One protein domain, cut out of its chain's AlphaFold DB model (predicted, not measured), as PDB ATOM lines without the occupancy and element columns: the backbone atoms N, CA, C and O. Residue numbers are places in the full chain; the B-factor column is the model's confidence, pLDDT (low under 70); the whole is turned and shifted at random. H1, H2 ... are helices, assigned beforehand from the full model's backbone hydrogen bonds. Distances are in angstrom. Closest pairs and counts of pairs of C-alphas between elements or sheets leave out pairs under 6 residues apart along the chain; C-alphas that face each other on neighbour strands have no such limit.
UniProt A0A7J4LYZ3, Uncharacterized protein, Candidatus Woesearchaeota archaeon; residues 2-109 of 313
ATOM      1  N   LEU A   2      49.955 -46.371 -32.683       82.50
ATOM      2  CA  LEU A   2      50.366 -45.971 -34.040       82.50
ATOM      3  C   LEU A   2      50.208 -44.465 -34.329       82.50
ATOM      4  O   LEU A   2      51.110 -43.851 -34.885       82.50
ATOM      5  N   SER A   3      49.102 -43.848 -33.894       82.75
ATOM      6  CA  SER A   3      48.885 -42.397 -34.026       82.75
ATOM      7  C   SER A   3      49.943 -41.576 -33.278       82.75
ATOM      8  O   SER A   3      50.478 -40.622 -33.829       82.75
ATOM      9  N   SER A   4      50.308 -41.990 -32.059       84.69
ATOM     10  CA  SER A   4      51.395 -41.370 -31.284       84.69
ATOM     11  C   SER A   4      52.746 -41.506 -31.982       84.69
ATOM     12  O   SER A   4      53.497 -40.539 -32.051       84.69
ATOM     13  N   ALA A   5      53.053 -42.694 -32.515       85.81
ATOM     14  CA  ALA A   5      54.295 -42.934 -33.241       85.81
ATOM     15  C   ALA A   5      54.393 -42.033 -34.478       85.81
ATOM     16  O   ALA A   5      55.425 -41.411 -34.697       85.81
ATOM     17  N   LEU A   6      53.296 -41.894 -35.227       84.06
ATOM     18  CA  LEU A   6      53.234 -41.033 -36.403       84.06
ATOM     19  C   LEU A   6      53.518 -39.560 -36.062       84.06
ATOM     20  O   LEU A   6      54.299 -38.911 -36.751       84.06
ATOM     21  N   ILE A   7      52.929 -39.058 -34.973       84.44
ATOM     22  CA  ILE A   7      53.151 -37.691 -34.477       84.44
ATOM     23  C   ILE A   7      54.608 -37.494 -34.047       84.44
ATOM     24  O   ILE A   7      55.227 -36.501 -34.415       84.44
ATOM     25  N   LYS A   8      55.181 -38.452 -33.309       85.31
ATOM     26  CA  LYS A   8      56.581 -38.393 -32.860       85.31
ATOM     27  C   LYS A   8      57.569 -38.429 -34.023       85.31
ATOM     28  O   LYS A   8      58.558 -37.708 -33.982       85.31
ATOM     29  N   ILE A   9      57.301 -39.241 -35.048       82.94
ATOM     30  CA  ILE A   9      58.107 -39.277 -36.275       82.94
ATOM     31  C   ILE A   9      58.043 -37.916 -36.973       82.94
ATOM     32  O   ILE A   9      59.086 -37.368 -37.311       82.94
ATOM     33  N   ALA A  10      56.845 -37.348 -37.141       78.62
ATOM     34  CA  ALA A  10      56.675 -36.051 -37.793       78.62
ATOM     35  C   ALA A  10      57.369 -34.912 -37.026       78.62
ATOM     36  O   ALA A  10      58.115 -34.140 -37.620       78.62
ATOM     37  N   TYR A  11      57.198 -34.859 -35.702       79.94
ATOM     38  CA  TYR A  11      57.897 -33.904 -34.839       79.94
ATOM     39  C   TYR A  11      59.417 -34.085 -34.898       79.94
ATOM     40  O   TYR A  11      60.149 -33.114 -35.046       79.94
ATOM     41  N   GLY A  12      59.899 -35.331 -34.854       76.00
ATOM     42  CA  GLY A  12      61.319 -35.636 -35.004       76.00
ATOM     43  C   GLY A  12      61.881 -35.112 -36.323       76.00
ATOM     44  O   GLY A  12      62.909 -34.452 -36.311       76.00
ATOM     45  N   ILE A  13      61.185 -35.331 -37.442       74.94
ATOM     46  CA  ILE A  13      61.590 -34.801 -38.754       74.94
ATOM     47  C   ILE A  13      61.645 -33.266 -38.742       74.94
ATOM     48  O   ILE A  13      62.606 -32.707 -39.252       74.94
ATOM     49  N   ALA A  14      60.659 -32.601 -38.138       71.06
ATOM     50  CA  ALA A  14      60.571 -31.141 -38.117       71.06
ATOM     51  C   ALA A  14      61.612 -30.450 -37.213       71.06
ATOM     52  O   ALA A  14      61.946 -29.293 -37.441       71.06
ATOM     53  N   VAL A  15      62.096 -31.131 -36.168       67.69
ATOM     54  CA  VAL A  15      63.054 -30.568 -35.197       67.69
ATOM     55  C   VAL A  15      64.508 -30.852 -35.576       67.69
ATOM     56  O   VAL A  15      65.420 -30.184 -35.083       67.69
ATOM     57  N   VAL A  16      64.764 -31.851 -36.426       68.00
ATOM     58  CA  VAL A  16      66.138 -32.188 -36.812       68.00
ATOM     59  C   VAL A  16      66.767 -30.998 -37.548       68.00
ATOM     60  O   VAL A  16      66.145 -30.450 -38.454       68.00
ATOM     61  N   PRO A  17      68.016 -30.612 -37.210       59.03
ATOM     62  CA  PRO A  17      68.702 -29.536 -37.902       59.03
ATOM     63  C   PRO A  17      68.779 -29.808 -39.399       59.03
ATOM     64  O   PRO A  17      69.318 -30.832 -39.847       59.03
ATOM     65  N   ASP A  18      68.297 -28.841 -40.164       60.62
ATOM     66  CA  ASP A  18      68.383 -28.862 -41.608       60.62
ATOM     67  C   ASP A  18      69.848 -28.673 -42.028       60.62
ATOM     68  O   ASP A  18      70.390 -27.571 -42.104       60.62
ATOM     69  N   THR A  19      70.530 -29.790 -42.279       64.06
ATOM     70  CA  THR A  19      71.833 -29.833 -42.952       64.06
ATOM     71  C   THR A  19      71.665 -30.481 -44.319       64.06
ATOM     72  O   THR A  19      70.738 -31.259 -44.527       64.06
ATOM     73  N   GLN A  20      72.577 -30.232 -45.262       65.06
ATOM     74  CA  GLN A  20      72.498 -30.838 -46.600       65.06
ATOM     75  C   GLN A  20      72.467 -32.381 -46.546       65.06
ATOM     76  O   GLN A  20      71.768 -33.019 -47.332       65.06
ATOM     77  N   LYS A  21      73.171 -32.981 -45.573       67.25
ATOM     78  CA  LYS A  21      73.134 -34.428 -45.311       67.25
ATOM     79  C   LYS A  21      71.774 -34.867 -44.770       67.25
ATOM     80  O   LYS A  21      71.226 -35.850 -45.260       67.25
ATOM     81  N   THR A  22      71.218 -34.124 -43.811       68.94
ATOM     82  CA  THR A  22      69.878 -34.379 -43.265       68.94
ATOM     83  C   THR A  22      68.813 -34.288 -44.356       68.94
ATOM     84  O   THR A  22      68.019 -35.208 -44.503       68.94
ATOM     85  N   ALA A  23      68.824 -33.225 -45.163       67.69
ATOM     86  CA  ALA A  23      67.839 -32.991 -46.214       67.69
ATOM     87  C   ALA A  23      67.858 -34.102 -47.273       67.69
ATOM     88  O   ALA A  23      66.804 -34.577 -47.694       67.69
ATOM     89  N   HIS A  24      69.042 -34.567 -47.685       70.88
ATOM     90  CA  HIS A  24      69.159 -35.710 -48.595       70.88
ATOM     91  C   HIS A  24      68.573 -36.987 -47.970       70.88
ATOM     92  O   HIS A  24      67.819 -37.718 -48.616       70.88
ATOM     93  N   LEU A  25      68.884 -37.242 -46.698       72.94
ATOM     94  CA  LEU A  25      68.409 -38.419 -45.978       72.94
ATOM     95  C   LEU A  25      66.882 -38.377 -45.784       72.94
ATOM     96  O   LEU A  25      66.202 -39.343 -46.114       72.94
ATOM     97  N   LEU A  26      66.316 -37.238 -45.383       74.19
ATOM     98  CA  LEU A  26      64.869 -37.030 -45.261       74.19
ATOM     99  C   LEU A  26      64.151 -37.183 -46.606       74.19
ATOM    100  O   LEU A  26      63.148 -37.892 -46.686       74.19
ATOM    101  N   ASN A  27      64.693 -36.619 -47.688       69.81
ATOM    102  CA  ASN A  27      64.143 -36.821 -49.032       69.81
ATOM    103  C   ASN A  27      64.134 -38.302 -49.434       69.81
ATOM    104  O   ASN A  27      63.164 -38.768 -50.030       69.81
ATOM    105  N   SER A  28      65.167 -39.065 -49.062       71.06
ATOM    106  CA  SER A  28      65.213 -40.508 -49.329       71.06
ATOM    107  C   SER A  28      64.170 -41.300 -48.526       71.06
ATOM    108  O   SER A  28      63.609 -42.266 -49.043       71.06
ATOM    109  N   THR A  29      63.804 -40.851 -47.315       70.62
ATOM    110  CA  THR A  29      62.747 -41.503 -46.515       70.62
ATOM    111  C   THR A  29      61.350 -41.390 -47.126       70.62
ATOM    112  O   THR A  29      60.486 -42.208 -46.811       70.62
ATOM    113  N   ARG A  30      61.129 -40.467 -48.074       67.06
ATOM    114  CA  ARG A  30      59.874 -40.388 -48.835       67.06
ATOM    115  C   ARG A  30      59.576 -41.691 -49.585       67.06
ATOM    116  O   ARG A  30      58.414 -42.078 -49.683       67.06
ATOM    117  N   ALA A  31      60.607 -42.402 -50.051       69.06
ATOM    118  CA  ALA A  31      60.454 -43.693 -50.724       69.06
ATOM    119  C   ALA A  31      59.906 -44.797 -49.800       69.06
ATOM    120  O   ALA A  31      59.310 -45.756 -50.282       69.06
ATOM    121  N   LEU A  32      60.050 -44.650 -48.476       74.44
ATOM    122  CA  LEU A  32      59.508 -45.589 -47.490       74.44
ATOM    123  C   LEU A  32      57.995 -45.410 -47.271       74.44
ATOM    124  O   LEU A  32      57.374 -46.236 -46.609       74.44
ATOM    125  N   GLY A  33      57.393 -44.326 -47.779       70.12
ATOM    126  CA  GLY A  33      55.944 -44.087 -47.723       70.12
ATOM    127  C   GLY A  33      55.371 -43.809 -46.325       70.12
ATOM    128  O   GLY A  33      54.152 -43.756 -46.165       70.12
ATOM    129  N   VAL A  34      56.220 -43.627 -45.306       72.25
ATOM    130  CA  VAL A  34      55.783 -43.446 -43.909       72.25
ATOM    131  C   VAL A  34      55.290 -42.019 -43.649       72.25
ATOM    132  O   VAL A  34      54.232 -41.835 -43.042       72.25
ATOM    133  N   PHE A  35      56.023 -40.996 -44.093       71.56
ATOM    134  CA  PHE A  35      55.643 -39.592 -43.937       71.56
ATOM    135  C   PHE A  35      56.365 -38.722 -44.975       71.56
ATOM    136  O   PHE A  35      57.549 -38.930 -45.221       71.56
ATOM    137  N   ASP A  36      55.672 -37.753 -45.576       71.12
ATOM    138  CA  ASP A  36      56.310 -36.765 -46.456       71.12
ATOM    139  C   ASP A  36      56.952 -35.650 -45.619       71.12
ATOM    140  O   ASP A  36      56.291 -35.084 -44.750       71.12
ATOM    141  N   PHE A  37      58.221 -35.317 -45.862       67.50
ATOM    142  CA  PHE A  37      58.953 -34.367 -45.015       67.50
ATOM    143  C   PHE A  37      58.298 -32.973 -44.967       67.50
ATOM    144  O   PHE A  37      58.261 -32.371 -43.899       67.50
ATOM    145  N   LYS A  38      57.669 -32.498 -46.057       67.69
ATOM    146  CA  LYS A  38      56.973 -31.194 -46.067       67.69
ATOM    147  C   LYS A  38      55.711 -31.215 -45.215       67.69
ATOM    148  O   LYS A  38      55.382 -30.241 -44.546       67.69
ATOM    149  N   ALA A  39      54.988 -32.333 -45.235       68.75
ATOM    150  CA  ALA A  39      53.858 -32.535 -44.337       68.75
ATOM    151  C   ALA A  39      54.319 -32.731 -42.881       68.75
ATOM    152  O   ALA A  39      53.555 -32.459 -41.959       68.75
ATOM    153  N   ALA A  40      55.530 -33.253 -42.656       72.50
ATOM    154  CA  ALA A  40      56.069 -33.464 -41.315       72.50
ATOM    155  C   ALA A  40      56.395 -32.133 -40.636       72.50
ATOM    156  O   ALA A  40      56.087 -31.977 -39.458       72.50
ATOM    157  N   GLU A  41      56.923 -31.166 -41.391       72.31
ATOM    158  CA  GLU A  41      57.166 -29.805 -40.910       72.31
ATOM    159  C   GLU A  41      55.892 -29.178 -40.333       72.31
ATOM    160  O   GLU A  41      55.879 -28.792 -39.167       72.31
ATOM    161  N   SER A  42      54.784 -29.156 -41.088       72.12
ATOM    162  CA  SER A  42      53.526 -28.553 -40.618       72.12
ATOM    163  C   SER A  42      52.970 -29.231 -39.363       72.12
ATOM    164  O   SER A  42      52.408 -28.575 -38.488       72.12
ATOM    165  N   VAL A  43      53.175 -30.539 -39.228       75.62
ATOM    166  CA  VAL A  43      52.778 -31.302 -38.039       75.62
ATOM    167  C   VAL A  43      53.698 -31.005 -36.864       75.62
ATOM    168  O   VAL A  43      53.209 -30.873 -35.747       75.62
ATOM    169  N   GLY A  44      54.999 -30.847 -37.097       74.81
ATOM    170  CA  GLY A  44      55.948 -30.410 -36.080       74.81
ATOM    171  C   GLY A  44      55.577 -29.054 -35.486       74.81
ATOM    172  O   GLY A  44      55.543 -28.930 -34.265       74.81
ATOM    173  N   LEU A  45      55.193 -28.084 -36.327       74.69
ATOM    174  CA  LEU A  45      54.719 -26.769 -35.871       74.69
ATOM    175  C   LEU A  45      53.485 -26.889 -34.962       74.69
ATOM    176  O   LEU A  45      53.394 -26.230 -33.928       74.69
ATOM    177  N   VAL A  46      52.543 -27.757 -35.334       79.31
ATOM    178  CA  VAL A  46      51.312 -28.008 -34.572       79.31
ATOM    179  C   VAL A  46      51.590 -28.734 -33.250       79.31
ATOM    180  O   VAL A  46      50.951 -28.433 -32.245       79.31
ATOM    181  N   VAL A  47      52.532 -29.680 -33.234       81.69
ATOM    182  CA  VAL A  47      52.937 -30.407 -32.020       81.69
ATOM    183  C   VAL A  47      53.646 -29.487 -31.043       81.69
ATOM    184  O   VAL A  47      53.306 -29.486 -29.862       81.69
ATOM    185  N   GLU A  48      54.567 -28.665 -31.542       77.56
ATOM    186  CA  GLU A  48      55.211 -27.640 -30.727       77.56
ATOM    187  C   GLU A  48      54.167 -26.684 -30.150       77.56
ATOM    188  O   GLU A  48      54.226 -26.325 -28.975       77.56
ATOM    189  N   ALA A  49      53.145 -26.344 -30.942       77.94
ATOM    190  CA  ALA A  49      52.081 -25.490 -30.454       77.94
ATOM    191  C   ALA A  49      51.237 -26.109 -29.333       77.94
ATOM    192  O   ALA A  49      50.824 -25.424 -28.396       77.94
ATOM    193  N   ASP A  50      51.011 -27.418 -29.392       80.50
ATOM    194  CA  ASP A  50      50.244 -28.153 -28.388       80.50
ATOM    195  C   ASP A  50      50.997 -28.334 -27.063       80.50
ATOM    196  O   ASP A  50      50.372 -28.302 -26.000       80.50
ATOM    197  N   HIS A  51      52.335 -28.431 -27.099       80.88
ATOM    198  CA  HIS A  51      53.163 -28.423 -25.887       80.88
ATOM    199  C   HIS A  51      52.932 -27.163 -25.041       80.88
ATOM    200  O   HIS A  51      52.936 -27.233 -23.810       80.88
ATOM    201  N   HIS A  52      52.687 -26.023 -25.693       73.94
ATOM    202  CA  HIS A  52      52.427 -24.746 -25.033       73.94
ATOM    203  C   HIS A  52      50.934 -24.459 -24.818       73.94
ATOM    204  O   HIS A  52      50.573 -23.765 -23.864       73.94
ATOM    205  N   HIS A  53      50.054 -24.988 -25.671       75.06
ATOM    206  CA  HIS A  53      48.614 -24.765 -25.600       75.06
ATOM    207  C   HIS A  53      47.822 -26.048 -25.885       75.06
ATOM    208  O   HIS A  53      47.530 -26.381 -27.034       75.06
ATOM    209  N   LYS A  54      47.423 -26.748 -24.814       76.50
ATOM    210  CA  LYS A  54      46.686 -28.017 -24.907       76.50
ATOM    211  C   LYS A  54      45.433 -27.880 -25.778       76.50
ATOM    212  O   LYS A  54      44.573 -27.044 -25.506       76.50
ATOM    213  N   GLY A  55      45.311 -28.745 -26.783       78.25
ATOM    214  CA  GLY A  55      44.174 -28.786 -27.707       78.25
ATOM    215  C   GLY A  55      44.411 -28.035 -29.019       78.25
ATOM    216  O   GLY A  55      43.558 -28.091 -29.908       78.25
ATOM    217  N   ALA A  56      45.564 -27.373 -29.188       78.94
ATOM    218  CA  ALA A  56      45.954 -26.789 -30.470       78.94
ATOM    219  C   ALA A  56      46.097 -27.872 -31.548       78.94
ATOM    220  O   ALA A  56      45.653 -27.682 -32.681       78.94
ATOM    221  N   MET A  57      46.622 -29.046 -31.176       82.44
ATOM    222  CA  MET A  57      46.754 -30.180 -32.088       82.44
ATOM    223  C   MET A  57      45.397 -30.709 -32.560       82.44
ATOM    224  O   MET A  57      45.198 -30.954 -33.751       82.44
ATOM    225  N   GLU A  58      44.440 -30.836 -31.641       84.19
ATOM    226  CA  GLU A  58      43.087 -31.303 -31.954       84.19
ATOM    227  C   GLU A  58      42.389 -30.377 -32.951       84.19
ATOM    228  O   GLU A  58      41.841 -30.840 -33.955       84.19
ATOM    229  N   LYS A  59      42.453 -29.062 -32.713       83.31
ATOM    230  CA  LYS A  59      41.856 -28.052 -33.597       83.31
ATOM    231  C   LYS A  59      42.567 -27.973 -34.943       83.31
ATOM    232  O   LYS A  59      41.912 -27.852 -35.980       83.31
ATOM    233  N   ALA A  60      43.891 -28.103 -34.950       83.00
ATOM    234  CA  ALA A  60      44.661 -28.110 -36.181       83.00
ATOM    235  C   ALA A  60      44.323 -29.317 -37.066       83.00
ATOM    236  O   ALA A  60      44.126 -29.150 -38.267       83.00
ATOM    237  N   PHE A  61      44.181 -30.512 -36.488       85.38
ATOM    238  CA  PHE A  61      43.746 -31.696 -37.233       85.38
ATOM    239  C   PHE A  61      42.270 -31.649 -37.614       85.38
ATOM    240  O   PHE A  61      41.895 -32.204 -38.647       85.38
ATOM    241  N   LEU A  62      41.428 -30.964 -36.836       87.38
ATOM    242  CA  LEU A  62      40.029 -30.761 -37.198       87.38
ATOM    243  C   LEU A  62      39.904 -30.030 -38.540       87.38
ATOM    244  O   LEU A  62      39.091 -30.442 -39.369       87.38
ATOM    245  N   PHE A  63      40.753 -29.027 -38.799       87.56
ATOM    246  CA  PHE A  63      40.827 -28.344 -40.094       87.56
ATOM    247  C   PHE A  63      41.010 -29.317 -41.260       87.56
ATOM    248  O   PHE A  63      40.210 -29.293 -42.196       87.56
ATOM    249  N   ASP A  64      41.984 -30.227 -41.170       87.50
ATOM    250  CA  ASP A  64      42.268 -31.217 -42.218       87.50
ATOM    251  C   ASP A  64      41.059 -32.112 -42.524       87.50
ATOM    252  O   ASP A  64      40.910 -32.637 -43.632       87.50
ATOM    253  N   MET A  65      40.193 -32.320 -41.531       86.38
ATOM    254  CA  MET A  65      39.047 -33.211 -41.630       86.38
ATOM    255  C   MET A  65      37.793 -32.542 -42.189       86.38
ATOM    256  O   MET A  65      37.069 -33.182 -42.956       86.38
ATOM    257  N   VAL A  66      37.490 -31.311 -41.762       88.62
ATOM    258  CA  VAL A  66      36.189 -30.674 -42.042       88.62
ATOM    259  C   VAL A  66      36.273 -29.510 -43.022       88.62
ATOM    260  O   VAL A  66      35.274 -29.224 -43.679       88.62
ATOM    261  N   ASN A  67      37.428 -28.853 -43.160       90.50
ATOM    262  CA  ASN A  67      37.529 -27.674 -44.009       90.50
ATOM    263  C   ASN A  67      37.454 -28.070 -45.506       90.50
ATOM    264  O   ASN A  67      38.206 -28.946 -45.948       90.50
ATOM    265  N   PRO A  68      36.576 -27.448 -46.320       91.69
ATOM    266  CA  PRO A  68      36.477 -27.748 -47.749       91.69
ATOM    267  C   PRO A  68      37.788 -27.516 -48.516       91.69
ATOM    268  O   PRO A  68      38.138 -28.312 -49.388       91.69
ATOM    269  N   TRP A  69      38.556 -26.484 -48.149       90.69
ATOM    270  CA  TRP A  69      39.865 -26.224 -48.744       90.69
ATOM    271  C   TRP A  69      40.852 -27.352 -48.476       90.69
ATOM    272  O   TRP A  69      41.608 -27.703 -49.377       90.69
ATOM    273  N   ALA A  70      40.813 -27.977 -47.297       87.81
ATOM    274  CA  ALA A  70      41.684 -29.107 -46.983       87.81
ATOM    275  C   ALA A  70      41.492 -30.266 -47.978       87.81
ATOM    276  O   ALA A  70      42.468 -30.859 -48.430       87.81
ATOM    277  N   LYS A  71      40.252 -30.533 -48.414       87.12
ATOM    278  CA  LYS A  71      39.972 -31.549 -49.447       87.12
ATOM    279  C   LYS A  71      40.584 -31.197 -50.806       87.12
ATOM    280  O   LYS A  71      41.077 -32.085 -51.488       87.12
ATOM    281  N   LEU A  72      40.569 -29.923 -51.204       88.44
ATOM    282  CA  LEU A  72      41.201 -29.491 -52.459       88.44
ATOM    283  C   LEU A  72      42.730 -29.490 -52.367       88.44
ATOM    284  O   LEU A  72      43.408 -29.861 -53.321       88.44
ATOM    285  N   LEU A  73      43.278 -29.085 -51.222       83.19
ATOM    286  CA  LEU A  73      44.718 -29.090 -50.965       83.19
ATOM    287  C   LEU A  73      45.289 -30.516 -50.957       83.19
ATOM    288  O   LEU A  73      46.411 -30.735 -51.415       83.19
ATOM    289  N   GLU A  74      44.500 -31.493 -50.509       85.88
ATOM    290  CA  GLU A  74      44.855 -32.912 -50.542       85.88
ATOM    291  C   GLU A  74      45.116 -33.429 -51.965       85.88
ATOM    292  O   GLU A  74      45.996 -34.262 -52.137       85.88
ATOM    293  N   LEU A  75      44.462 -32.884 -53.002       85.31
ATOM    294  CA  LEU A  75      44.696 -33.289 -54.400       85.31
ATOM    295  C   LEU A  75      46.133 -33.026 -54.876       85.31
ATOM    296  O   LEU A  75      46.591 -33.640 -55.835       85.31
ATOM    297  N   LYS A  76      46.849 -32.105 -54.222       76.62
ATOM    298  CA  LYS A  76      48.264 -31.812 -54.499       76.62
ATOM    299  C   LYS A  76      49.227 -32.638 -53.643       76.62
ATOM    300  O   LYS A  76      50.437 -32.465 -53.762       76.62
ATOM    301  N   SER A  77      48.706 -33.496 -52.770       72.38
ATOM    302  CA  SER A  77      49.483 -34.300 -51.829       72.38
ATOM    303  C   SER A  77      49.552 -35.753 -52.297       72.38
ATOM    304  O   SER A  77      48.582 -36.301 -52.809       72.38
ATOM    305  N   THR A  78      50.697 -36.411 -52.101       74.06
ATOM    306  CA  THR A  78      50.864 -37.843 -52.425       74.06
ATOM    307  C   THR A  78      50.222 -38.768 -51.391       74.06
ATOM    308  O   THR A  78      50.087 -39.966 -51.624       74.06
ATOM    309  N   HIS A  79      49.835 -38.219 -50.240       74.75
ATOM    310  CA  HIS A  79      49.210 -38.932 -49.136       74.75
ATOM    311  C   HIS A  79      48.007 -38.145 -48.616       74.75
ATOM    312  O   HIS A  79      47.977 -36.919 -48.761       74.75
ATOM    313  N   PRO A  80      47.054 -38.818 -47.944       82.75
ATOM    314  CA  PRO A  80      46.007 -38.124 -47.216       82.75
ATOM    315  C   PRO A  80      46.593 -37.174 -46.169       82.75
ATOM    316  O   PRO A  80      47.655 -37.449 -45.598       82.75
ATOM    317  N   LEU A  81      45.882 -36.086 -45.873       84.50
ATOM    318  CA  LEU A  81      46.325 -35.109 -44.872       84.50
ATOM    319  C   LEU A  81      46.533 -35.748 -43.492       84.50
ATOM    320  O   LEU A  81      45.840 -36.701 -43.113       84.50
ATOM    321  N   THR A  82      47.465 -35.200 -42.713       82.56
ATOM    322  CA  THR A  82      47.875 -35.790 -41.435       82.56
ATOM    323  C   THR A  82      46.711 -35.944 -40.464       82.56
ATOM    324  O   THR A  82      46.559 -37.025 -39.889       82.56
ATOM    325  N   GLY A  83      45.836 -34.942 -40.330       84.25
ATOM    326  CA  GLY A  83      44.661 -35.051 -39.465       84.25
ATOM    327  C   GLY A  83      43.730 -36.203 -39.861       84.25
ATOM    328  O   GLY A  83      43.245 -36.936 -38.998       84.25
ATOM    329  N   LYS A  84      43.549 -36.466 -41.165       86.81
ATOM    330  CA  LYS A  84      42.754 -37.610 -41.654       86.81
ATOM    331  C   LYS A  84      43.432 -38.949 -41.372       86.81
ATOM    332  O   LYS A  84      42.759 -39.901 -40.980       86.81
ATOM    333  N   ARG A  85      44.758 -39.023 -41.520       87.50
ATOM    334  CA  ARG A  85      45.543 -40.229 -41.203       87.50
ATOM    335  C   ARG A  85      45.467 -40.556 -39.716       87.50
ATOM    336  O   ARG A  85      45.128 -41.679 -39.352       87.50
ATOM    337  N   ILE A  86      45.703 -39.566 -38.857       85.75
ATOM    338  CA  ILE A  86      45.560 -39.706 -37.403       85.75
ATOM    339  C   ILE A  86      44.129 -40.104 -37.054       85.75
ATOM    340  O   ILE A  86      43.931 -40.955 -36.185       85.75
ATOM    341  N   SER A  87      43.143 -39.569 -37.779       86.94
ATOM    342  CA  SER A  87      41.756 -39.960 -37.590       86.94
ATOM    343  C   SER A  87      41.475 -41.418 -37.888       86.94
ATOM    344  O   SER A  87      40.825 -42.082 -37.080       86.94
ATOM    345  N   ALA A  88      41.950 -41.913 -39.026       87.56
ATOM    346  CA  ALA A  88      41.805 -43.315 -39.381       87.56
ATOM    347  C   ALA A  88      42.456 -44.205 -38.310       87.56
ATOM    348  O   ALA A  88      41.822 -45.126 -37.803       87.56
ATOM    349  N   LEU A  89      43.667 -43.861 -37.865       87.31
ATOM    350  CA  LEU A  89      44.377 -44.619 -36.831       87.31
ATOM    351  C   LEU A  89      43.676 -44.602 -35.469       87.31
ATOM    352  O   LEU A  89      43.679 -45.612 -34.769       87.31
ATOM    353  N   CYS A  90      43.065 -43.480 -35.082       86.56
ATOM    354  CA  CYS A  90      42.288 -43.405 -33.845       86.56
ATOM    355  C   CYS A  90      41.003 -44.238 -33.933       86.56
ATOM    356  O   CYS A  90      40.616 -44.847 -32.944       86.56
ATOM    357  N   SER A  91      40.375 -44.328 -35.110       85.88
ATOM    358  CA  SER A  91      39.173 -45.155 -35.297       85.88
ATOM    359  C   SER A  91      39.435 -46.664 -35.204       85.88
ATOM    360  O   SER A  91      38.521 -47.431 -34.927       85.88
ATOM    361  N   MET A  92      40.688 -47.090 -35.383       87.38
ATOM    362  CA  MET A  92      41.110 -48.495 -35.338       87.38
ATOM    363  C   MET A  92      41.475 -48.982 -33.926       87.38
ATOM    364  O   MET A  92      41.967 -50.097 -33.769       87.38
ATOM    365  N   THR A  93      41.296 -48.162 -32.884       85.62
ATOM    366  CA  THR A  93      41.679 -48.521 -31.512       85.62
ATOM    367  C   THR A  93      40.581 -48.210 -30.502       85.62
ATOM    368  O   THR A  93      39.903 -47.192 -30.582       85.62
ATOM    369  N   SER A  94      40.441 -49.076 -29.496       80.56
ATOM    370  CA  SER A  94      39.499 -48.894 -28.384       80.56
ATOM    371  C   SER A  94      39.909 -47.772 -27.422       80.56
ATOM    372  O   SER A  94      39.079 -47.288 -26.660       80.56
ATOM    373  N   LYS A  95      41.187 -47.362 -27.434       85.19
ATOM    374  CA  LYS A  95      41.732 -46.264 -26.619       85.19
ATOM    375  C   LYS A  95      42.399 -45.227 -27.531       85.19
ATOM    376  O   LYS A  95      43.631 -45.212 -27.643       85.19
ATOM    377  N   PRO A  96      41.604 -44.417 -28.249       83.25
ATOM    378  CA  PRO A  96      42.134 -43.434 -29.178       83.25
ATOM    379  C   PRO A  96      42.864 -42.311 -28.446       83.25
ATOM    380  O   PRO A  96      42.545 -41.966 -27.313       83.25
ATOM    381  N   LEU A  97      43.845 -41.730 -29.135       80.88
ATOM    382  CA  LEU A  97      44.597 -40.576 -28.637       80.88
ATOM    383  C   LEU A  97      43.748 -39.296 -28.690       80.88
ATOM    384  O   LEU A  97      43.891 -38.437 -27.832       80.88
ATOM    385  N   PHE A  98      42.828 -39.224 -29.660       81.44
ATOM    386  CA  PHE A  98      41.879 -38.126 -29.845       81.44
ATOM    387  C   PHE A  98      40.457 -38.660 -30.032       81.44
ATOM    388  O   PHE A  98      40.231 -39.587 -30.815       81.44
ATOM    389  N   ASN A  99      39.478 -38.034 -29.372       80.25
ATOM    390  CA  ASN A  99      38.057 -38.373 -29.506       80.25
ATOM    391  C   ASN A  99      37.386 -37.547 -30.610       80.25
ATOM    392  O   ASN A  99      36.642 -36.597 -30.383       80.25
ATOM    393  N   ILE A 100      37.620 -37.959 -31.847       72.44
ATOM    394  CA  ILE A 100      37.291 -37.208 -33.068       72.44
ATOM    395  C   ILE A 100      35.798 -36.921 -33.219       72.44
ATOM    396  O   ILE A 100      35.406 -35.844 -33.667       72.44
ATOM    397  N   ASN A 101      34.953 -37.868 -32.812       74.56
ATOM    398  CA  ASN A 101      33.499 -37.709 -32.866       74.56
ATOM    399  C   ASN A 101      32.991 -36.629 -31.903       74.56
ATOM    400  O   ASN A 101      31.984 -35.987 -32.193       74.56
ATOM    401  N   GLN A 102      33.674 -36.416 -30.774       73.06
ATOM    402  CA  GLN A 102      33.337 -35.342 -29.839       73.06
ATOM    403  C   GLN A 102      33.840 -33.993 -30.359       73.06
ATOM    404  O   GLN A 102      33.082 -33.024 -30.355       73.06
ATOM    405  N   ILE A 103      35.062 -33.955 -30.899       72.19
ATOM    406  CA  ILE A 103      35.675 -32.738 -31.454       72.19
ATOM    407  C   ILE A 103      34.829 -32.178 -32.614       72.19
ATOM    408  O   ILE A 103      34.503 -30.993 -32.639       72.19
ATOM    409  N   LYS A 104      34.370 -33.036 -33.539       74.94
ATOM    410  CA  LYS A 104      33.523 -32.618 -34.676       74.94
ATOM    411  C   LYS A 104      32.170 -32.023 -34.280       74.94
ATOM    412  O   LYS A 104      31.615 -31.250 -35.054       74.94
ATOM    413  N   LYS A 105      31.606 -32.430 -33.138       69.38
ATOM    414  CA  LYS A 105      30.256 -32.025 -32.710       69.38
ATOM    415  C   LYS A 105      30.232 -30.710 -31.936       69.38
ATOM    416  O   LYS A 105      29.181 -30.084 -31.888       69.38
ATOM    417  N   LYS A 106      31.340 -30.323 -31.303       67.94
ATOM    418  CA  LYS A 106      31.349 -29.229 -30.322       67.94
ATOM    419  C   LYS A 106      31.748 -27.873 -30.912       67.94
ATOM    420  O   LYS A 106      31.206 -26.863 -30.480       67.94
ATOM    421  N   ASP A 107      32.623 -27.863 -31.921       70.75
ATOM    422  CA  ASP A 107      33.377 -26.652 -32.291       70.75
ATOM    423  C   ASP A 107      33.228 -26.203 -33.763       70.75
ATOM    424  O   ASP A 107      33.915 -25.274 -34.192       70.75
ATOM    425  N   VAL A 108      32.356 -26.836 -34.566       83.00
ATOM    426  CA  VAL A 108      32.300 -26.598 -36.026       83.00
ATOM    427  C   VAL A 108      31.000 -25.936 -36.478       83.00
ATOM    428  O   VAL A 108      29.942 -26.564 -36.491       83.00
ATOM    429  N   ASP A 109      31.106 -24.700 -36.969       89.12
ATOM    430  CA  ASP A 109      30.067 -24.047 -37.766       89.12
ATOM    431  C   ASP A 109      30.284 -24.356 -39.256       89.12
ATOM    432  O   ASP A 109      31.109 -23.748 -39.949       89.12
TER     433      ASP A 109
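AT A GLANCE: This is residues 2 to 109 of the 313 residues of an uncharacterized protein of Candidatus Woesearchaeota archaeon (UniProt A0A7J4LYZ3). What shape do these atoms make? Four crossing helices make the body: H1 crosses H3, H3 meets H4 near their link, H6 sets off from H4 near Gly 83, and H1 meets H6 with residues 2 to 6. H2 lies at one far end of the longest axis, H7 at the other, and H5 makes a corner with H4. What is it built of? The 108 printed residues hold seven named helices, H1 to H7 in order along the chain, and no named strand; the class is all helix, with mostly crossed packing. How large is it? It is compact, with a radius of gyration of the C-alphas of 14.2 A and spans of 45 by 31 by 25 A.

HOW THE PARTS SIT: What does the first helix meet? H1, residues 2 to 15, touches H3, residues 37 to 52, about perpendicular at 82 degrees, the closest C-alphas, those of Tyr 11 and Gly 44, being 4.2 A apart. With residues 2 to 6 alone it touches H6, residues 82 to 91, at a shallow tilt of 23 degrees, opposite ways; the closest C-alphas are those of Ser 3 and Ile 86, 5.4 A apart. H2, residues 20 to 32, only just touches H3, with 3 pairs of C-alphas within 8 A, the closest those of Leu 26 and Phe 37 at 6.5 A. What meets the hub? H4, residues 56 to 66, touches H3 at a steep tilt of 46 degrees, opposite ways (closest C-alphas Asp 50 and Ala 56, 5.0 A), and H6 about perpendicular at 89 degrees (Phe 61 and Gly 83, 4.1 A). H5, residues 68 to 74, only just touches H4, with 3 pairs, and only at the corner (Asp 64 and Ala 70, 5.2 A); H7, residues 100 to 106, also only just touches H4, with 3 pairs (Leu 62 and Lys 104, 7.2 A). How are the helix backbones? Every O i to N i+4 pair is within hydrogen-bond range in H1, H5 and H6, against 6 of 9 in H2, 10 of 12 in H3, 6 of 7 in H4 and 2 of 3 in H7.

IN THESE COORDINATES: Where does the first helix run? H1 goes from C-alpha 2 at (50.366, -45.971, -34.040) to C-alpha 15, 20.0 A. How long are the others? H2 measures 19.7 A, H3 23.1 A, H4 15.6 A and H6 14.2 A from first to last C-alpha. Where does the last helix end? H7 ends at C-alpha 106, (31.349, -29.229, -30.322).

THE WHOLE: How far does it reach? The two C-alphas farthest apart, those of Lys 21 and Asp 109, are 44.9 A apart. Is it cut, and are links long? The printed part has no cut, and no link is long. Where is confidence low? The mean pLDDT of the printed part is 78.3, and 17 residues are under 70, among them residues 15 to 23.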